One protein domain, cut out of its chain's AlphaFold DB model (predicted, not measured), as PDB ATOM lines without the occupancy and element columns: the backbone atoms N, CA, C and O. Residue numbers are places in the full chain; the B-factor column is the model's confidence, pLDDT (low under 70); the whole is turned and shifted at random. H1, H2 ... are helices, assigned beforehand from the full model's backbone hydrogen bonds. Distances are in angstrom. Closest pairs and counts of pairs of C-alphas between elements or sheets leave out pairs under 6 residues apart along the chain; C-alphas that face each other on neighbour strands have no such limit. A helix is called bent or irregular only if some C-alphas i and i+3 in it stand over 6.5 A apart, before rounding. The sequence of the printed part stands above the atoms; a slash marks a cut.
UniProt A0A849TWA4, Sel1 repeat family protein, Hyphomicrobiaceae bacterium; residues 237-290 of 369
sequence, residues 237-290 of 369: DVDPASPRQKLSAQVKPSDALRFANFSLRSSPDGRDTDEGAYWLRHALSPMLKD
ATOM      1  N   ASP A 237     111.666  22.653  46.815       72.19
ATOM      2  CA  ASP A 237     111.881  23.386  45.583       72.19
ATOM      3  C   ASP A 237     111.341  24.805  45.743       72.19
ATOM      4  O   ASP A 237     110.355  25.081  46.434       72.19
ATOM      5  N   VAL A 238     112.097  25.738  45.182       79.06
ATOM      6  CA  VAL A 238     111.881  27.164  45.366       79.06
ATOM      7  C   VAL A 238     111.951  27.797  43.994       79.06
ATOM      8  O   VAL A 238     112.938  27.617  43.279       79.06
ATOM      9  N   ASP A 239     110.898  28.525  43.637       84.81
ATOM     10  CA  ASP A 239     110.830  29.260  42.381       84.81
ATOM     11  C   ASP A 239     111.972  30.284  42.276       84.81
ATOM     12  O   ASP A 239     112.456  30.783  43.297       84.81
ATOM     13  N   PRO A 240     112.403  30.665  41.063       84.75
ATOM     14  CA  PRO A 240     113.491  31.631  40.869       84.75
ATOM     15  C   PRO A 240     113.173  33.052  41.376       84.75
ATOM     16  O   PRO A 240     114.076  33.890  41.468       84.75
ATOM     17  N   ALA A 241     111.909  33.334  41.703       87.06
ATOM     18  CA  ALA A 241     111.462  34.597  42.270       87.06
ATOM     19  C   ALA A 241     110.504  34.376  43.449       87.06
ATOM     20  O   ALA A 241     109.744  33.407  43.462       87.06
ATOM     21  N   SER A 242     110.540  35.287  44.421       88.69
ATOM     22  CA  SER A 242     109.618  35.300  45.559       88.69
ATOM     23  C   SER A 242     108.208  35.763  45.161       88.69
ATOM     24  O   SER A 242     108.046  36.354  44.089       88.69
ATOM     25  N   PRO A 243     107.181  35.560  46.011       87.06
ATOM     26  CA  PRO A 243     105.851  36.150  45.825       87.06
ATOM     27  C   PRO A 243     105.862  37.663  45.547       87.06
ATOM     28  O   PRO A 243     105.073  38.149  44.737       87.06
ATOM     29  N   ARG A 244     106.810  38.413  46.125       84.38
ATOM     30  CA  ARG A 244     107.050  39.839  45.818       84.38
ATOM     31  C   ARG A 244     107.930  40.086  44.584       84.38
ATOM     32  O   ARG A 244     108.469  41.177  44.421       84.38
ATOM     33  N   GLN A 245     108.078  39.087  43.717       85.56
ATOM     34  CA  GLN A 245     108.840  39.113  42.463       85.56
ATOM     35  C   GLN A 245     110.338  39.407  42.637       85.56
ATOM     36  O   GLN A 245     111.013  39.848  41.705       85.56
ATOM     37  N   LYS A 246     110.896  39.145  43.824       83.38
ATOM     38  CA  LYS A 246     112.323  39.345  44.081       83.38
ATOM     39  C   LYS A 246     113.111  38.113  43.647       83.38
ATOM     40  O   LYS A 246     112.842  37.007  44.107       83.38
ATOM     41  N   LEU A 247     114.108  38.316  42.788       86.44
ATOM     42  CA  LEU A 247     114.975  37.244  42.294       86.44
ATOM     43  C   LEU A 247     115.806  36.630  43.429       86.44
ATOM     44  O   LEU A 247     116.396  37.351  44.239       86.44
ATOM     45  N   SER A 248     115.884  35.302  43.458       83.19
ATOM     46  CA  SER A 248     116.517  34.542  44.542       83.19
ATOM     47  C   SER A 248     117.887  33.950  44.190       83.19
ATOM     48  O   SER A 248     118.669  33.646  45.085       83.19
ATOM     49  N   ALA A 249     118.244  33.904  42.901       79.88
ATOM     50  CA  ALA A 249     119.428  33.211  42.372       79.88
ATOM     51  C   ALA A 249     120.788  33.591  43.005       79.88
ATOM     52  O   ALA A 249     121.728  32.805  42.939       79.88
ATOM     53  N   GLN A 250     120.918  34.782  43.599       78.94
ATOM     54  CA  GLN A 250     122.156  35.248  44.249       78.94
ATOM     55  C   GLN A 250     121.993  35.506  45.753       78.94
ATOM     56  O   GLN A 250     122.904  36.018  46.405       78.94
ATOM     57  N   VAL A 251     120.833  35.176  46.322       83.56
ATOM     58  CA  VAL A 251     120.549  35.427  47.733       83.56
ATOM     59  C   VAL A 251     121.185  34.323  48.571       83.56
ATOM     60  O   VAL A 251     120.824  33.153  48.465       83.56
ATOM     61  N   LYS A 252     122.131  34.685  49.440       85.06
ATOM     62  CA  LYS A 252     122.749  33.720  50.358       85.06
ATOM     63  C   LYS A 252     121.719  33.228  51.383       85.06
ATOM     64  O   LYS A 252     120.830  33.996  51.757       85.06
ATOM     65  N   PRO A 253     121.862  32.008  51.935       82.81
ATOM     66  CA  PRO A 253     120.959  31.509  52.975       82.81
ATOM     67  C   PRO A 253     120.814  32.456  54.176       82.81
ATOM     68  O   PRO A 253     119.713  32.639  54.684       82.81
ATOM     69  N   SER A 254     121.894  33.129  54.588       81.44
ATOM     70  CA  SER A 254     121.861  34.135  55.660       81.44
ATOM     71  C   SER A 254     120.972  35.334  55.332       81.44
ATOM     72  O   SER A 254     120.239  35.817  56.193       81.44
ATOM     73  N   ASP A 255     121.018  35.807  54.089       85.50
ATOM     74  CA  ASP A 255     120.242  36.960  53.634       85.50
ATOM     75  C   ASP A 255     118.774  36.574  53.445       85.50
ATOM     76  O   ASP A 255     117.879  37.329  53.824       85.50
ATOM     77  N   ALA A 256     118.519  35.351  52.972       86.75
ATOM     78  CA  ALA A 256     117.184  34.773  52.928       86.75
ATOM     79  C   ALA A 256     116.559  34.697  54.334       86.75
ATOM     80  O   ALA A 256     115.430  35.139  54.521       86.75
ATOM     81  N   LEU A 257     117.297  34.266  55.364       85.19
ATOM     82  CA  LEU A 257     116.791  34.288  56.747       85.19
ATOM     83  C   LEU A 257     116.456  35.708  57.235       85.19
ATOM     84  O   LEU A 257     115.466  35.895  57.946       85.19
ATOM     85  N   ARG A 258     117.232  36.724  56.831       83.69
ATOM     86  CA  ARG A 258     116.919  38.133  57.132       83.69
ATOM     87  C   ARG A 258     115.630  38.577  56.442       83.69
ATOM     88  O   ARG A 258     114.785  39.186  57.096       83.69
ATOM     89  N   PHE A 259     115.447  38.245  55.163       83.94
ATOM     90  CA  PHE A 259     114.214  38.549  54.427       83.94
ATOM     91  C   PHE A 259     113.004  37.828  55.015       83.94
ATOM     92  O   PHE A 259     111.949  38.443  55.165       83.94
ATOM     93  N   ALA A 260     113.162  36.573  55.439       86.62
ATOM     94  CA  ALA A 260     112.123  35.840  56.146       86.62
ATOM     95  C   ALA A 260     111.732  36.543  57.451       86.62
ATOM     96  O   ALA A 260     110.554  36.811  57.683       86.62
ATOM     97  N   ASN A 261     112.711  36.895  58.290       85.31
ATOM     98  CA  ASN A 261     112.443  37.558  59.563       85.31
ATOM     99  C   ASN A 261     111.776  38.929  59.369       85.31
ATOM    100  O   ASN A 261     110.825  39.248  60.079       85.31
ATOM    101  N   PHE A 262     112.231  39.707  58.383       83.00
ATOM    102  CA  PHE A 262     111.608  40.979  58.023       83.00
ATOM    103  C   PHE A 262     110.151  40.785  57.587       83.00
ATOM    104  O   PHE A 262     109.264  41.434  58.134       83.00
ATOM    105  N   SER A 263     109.889  39.844  56.678       84.38
ATOM    106  CA  SER A 263     108.538  39.568  56.163       84.38
ATOM    107  C   SER A 263     107.585  39.113  57.273       84.38
ATOM    108  O   SER A 263     106.433  39.535  57.334       84.38
ATOM    109  N   LEU A 264     108.089  38.318  58.221       82.50
ATOM    110  CA  LEU A 264     107.294  37.761  59.313       82.50
ATOM    111  C   LEU A 264     107.060  38.723  60.491       82.50
ATOM    112  O   LEU A 264     106.133  38.487  61.267       82.50
ATOM    113  N   ARG A 265     107.897  39.755  60.673       78.00
ATOM    114  CA  ARG A 265     107.867  40.615  61.878       78.00
ATOM    115  C   ARG A 265     107.791  42.116  61.627       78.00
ATOM    116  O   ARG A 265     107.328  42.834  62.505       78.00
ATOM    117  N   SER A 266     108.299  42.598  60.501       66.62
ATOM    118  CA  SER A 266     108.642  44.015  60.310       66.62
ATOM    119  C   SER A 266     108.196  44.575  58.960       66.62
ATOM    120  O   SER A 266     108.590  45.682  58.602       66.62
ATOM    121  N   SER A 267     107.383  43.829  58.210       67.88
ATOM    122  CA  SER A 267     106.864  44.273  56.919       67.88
ATOM    123  C   SER A 267     105.857  45.431  57.097       67.88
ATOM    124  O   SER A 267     104.992  45.344  57.975       67.88
ATOM    125  N   PRO A 268     105.941  46.505  56.278       64.56
ATOM    126  CA  PRO A 268     105.050  47.674  56.350       64.56
ATOM    127  C   PRO A 268     103.569  47.327  56.171       64.56
ATOM    128  O   PRO A 268     102.702  47.997  56.723       64.56
ATOM    129  N   ASP A 269     103.307  46.256  55.422       69.31
ATOM    130  CA  ASP A 269     101.974  45.798  55.031       69.31
ATOM    131  C   ASP A 269     101.363  44.819  56.065       69.31
ATOM    132  O   ASP A 269     100.288  44.263  55.853       69.31
ATOM    133  N   GLY A 270     102.047  44.593  57.197       72.69
ATOM    134  CA  GLY A 270     101.731  43.539  58.164       72.69
ATOM    135  C   GLY A 270     102.492  42.237  57.888       72.69
ATOM    136  O   GLY A 270     103.309  42.154  56.974       72.69
ATOM    137  N   ARG A 271     102.267  41.213  58.724       80.00
ATOM    138  CA  ARG A 271     102.965  39.918  58.630       80.00
ATOM    139  C   ARG A 271     102.665  39.237  57.290       80.00
ATOM    140  O   ARG A 271     101.547  38.781  57.079       80.00
ATOM    141  N   ASP A 272     103.689  39.096  56.455       82.44
ATOM    142  CA  ASP A 272     103.628  38.385  55.178       82.44
ATOM    143  C   ASP A 272     104.171  36.964  55.373       82.44
ATOM    144  O   ASP A 272     105.383  36.721  55.452       82.44
ATOM    145  N   THR A 273     103.249  36.018  55.563       82.94
ATOM    146  CA  THR A 273     103.588  34.613  55.804       82.94
ATOM    147  C   THR A 273     104.100  33.911  54.558       82.94
ATOM    148  O   THR A 273     104.922  33.008  54.695       82.94
ATOM    149  N   ASP A 274     103.665  34.334  53.374       84.50
ATOM    150  CA  ASP A 274     103.959  33.651  52.117       84.50
ATOM    151  C   ASP A 274     105.366  34.009  51.637       84.50
ATOM    152  O   ASP A 274     106.176  33.122  51.349       84.50
ATOM    153  N   GLU A 275     105.716  35.297  51.673       85.06
ATOM    154  CA  GLU A 275     107.076  35.777  51.414       85.06
ATOM    155  C   GLU A 275     108.047  35.238  52.477       85.06
ATOM    156  O   GLU A 275     109.140  34.760  52.165       85.06
ATOM    157  N   GLY A 276     107.628  35.234  53.748       83.69
ATOM    158  CA  GLY A 276     108.408  34.667  54.844       83.69
ATOM    159  C   GLY A 276     108.718  33.182  54.645       83.69
ATOM    160  O   GLY A 276     109.875  32.767  54.750       83.69
ATOM    161  N   ALA A 277     107.702  32.379  54.324       85.75
ATOM    162  CA  ALA A 277     107.851  30.950  54.069       85.75
ATOM    163  C   ALA A 277     108.702  30.670  52.824       85.75
ATOM    164  O   ALA A 277     109.506  29.735  52.834       85.75
ATOM    165  N   TYR A 278     108.573  31.480  51.771       87.25
ATOM    166  CA  TYR A 278     109.422  31.391  50.585       87.25
ATOM    167  C   TYR A 278     110.907  31.534  50.946       87.25
ATOM    168  O   TYR A 278     111.712  30.658  50.628       87.25
ATOM    169  N   TRP A 279     111.276  32.590  51.678       87.25
ATOM    170  CA  TRP A 279     112.674  32.830  52.033       87.25
ATOM    171  C   TRP A 279     113.239  31.788  53.005       87.25
ATOM    172  O   TRP A 279     114.412  31.427  52.900       87.25
ATOM    173  N   LEU A 280     112.416  31.245  53.909       84.38
ATOM    174  CA  LEU A 280     112.817  30.111  54.749       84.38
ATOM    175  C   LEU A 280     113.120  28.867  53.909       84.38
ATOM    176  O   LEU A 280     114.163  28.243  54.101       84.38
ATOM    177  N   ARG A 281     112.253  28.529  52.946       85.75
ATOM    178  CA  ARG A 281     112.501  27.412  52.023       85.75
ATOM    179  C   ARG A 281     113.759  27.646  51.195       85.75
ATOM    180  O   ARG A 281     114.574  26.736  51.092       85.75
ATOM    181  N   HIS A 282     113.975  28.863  50.692       86.88
ATOM    182  CA  HIS A 282     115.192  29.219  49.958       86.88
ATOM    183  C   HIS A 282     116.460  28.997  50.790       86.88
ATOM    184  O   HIS A 282     117.436  28.434  50.300       86.88
ATOM    185  N   ALA A 283     116.449  29.405  52.062       87.06
ATOM    186  CA  ALA A 283     117.589  29.226  52.956       87.06
ATOM    187  C   ALA A 283     117.898  27.745  53.233       87.06
ATOM    188  O   ALA A 283     119.065  27.364  53.322       87.06
ATOM    189  N   LEU A 284     116.860  26.914  53.363       84.56
ATOM    190  CA  LEU A 284     116.993  25.496  53.700       84.56
ATOM    191  C   LEU A 284     117.277  24.606  52.483       84.56
ATOM    192  O   LEU A 284     117.983  23.609  52.622       84.56
ATOM    193  N   SER A 285     116.776  24.965  51.299       83.56
ATOM    194  CA  SER A 285     116.883  24.167  50.069       83.56
ATOM    195  C   SER A 285     118.302  23.646  49.778       83.56
ATOM    196  O   SER A 285     118.449  22.432  49.630       83.56
ATOM    197  N   PRO A 286     119.373  24.472  49.762       80.69
ATOM    198  CA  PRO A 286     120.716  23.972  49.454       80.69
ATOM    199  C   PRO A 286     121.242  22.984  50.503       80.69
ATOM    200  O   PRO A 286     121.890  22.008  50.146       80.69
ATOM    201  N   MET A 287     120.928  23.200  51.783       78.56
ATOM    202  CA  MET A 287     121.351  22.320  52.875       78.56
ATOM    203  C   MET A 287     120.632  20.968  52.815       78.56
ATOM    204  O   MET A 287     121.247  19.930  53.024       78.56
ATOM    205  N   LEU A 288     119.339  20.962  52.489       76.19
ATOM    206  CA  LEU A 288     118.542  19.734  52.379       76.19
ATOM    207  C   LEU A 288     118.868  18.937  51.107       76.19
ATOM    208  O   LEU A 288     118.740  17.712  51.087       76.19
ATOM    209  N   LYS A 289     119.324  19.622  50.051       75.88
ATOM    210  CA  LYS A 289     119.820  18.999  48.818       75.88
ATOM    211  C   LYS A 289     121.257  18.482  48.944       75.88
ATOM    212  O   LYS A 289     121.668  17.700  48.089       75.88
ATOM    213  N   ASP A 290     121.992  18.862  49.991       78.00
ATOM    214  CA  ASP A 290     123.381  18.451  50.208       78.00
ATOM    215  C   ASP A 290     123.494  16.924  50.420       78.00
ATOM    216  O   ASP A 290     122.976  16.386  51.407       78.00
TER     217      ASP A 290
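What this domain is: This is residues 237 to 290 of the 369 residues of the protein "Sel1 repeat family protein" of Hyphomicrobiaceae bacterium (UniProt A0A849TWA4). What shape is this? A helical hairpin, H1 and H2 side by side, with the unnamed stretch 237 to 252 looped over one side of it. How big is it? The printed part has 54 residues with two named helices, H1 then H2, and no named strand; it is all helix, compact, with a radius of gyration of the C-alphas of 10.5 A and spans of 34 by 17 by 16 A.

Where its parts are: Where is H1? Residues 253 to 265, 18.3 A long, from C-alpha 253 at (120.959, 31.509, 52.975). Where is H2? Residues 273 to 289, 23.6 A long, to C-alpha 289 at (119.820, 18.999, 48.818).

How they stand to each other: How do H1 and H2 stand? They touch, at a shallow tilt of 22 degrees, opposite ways; their closest C-alphas, of Pro 253 and Ala 283, are 4.1 A apart. Are their backbones even? Every O i to N i+4 pair is within hydrogen-bond range in H1, 11 of 13 in H2. H2 is irregular, C-alphas 283 and 286 being 7.0 A apart, with a kink of 33 degrees near residue 283.

The domain as a whole: Is it unbroken? The printed part has no cut, and the link H1 to H2 is short. Where is confidence low? Residues 266 to 269 are under 70.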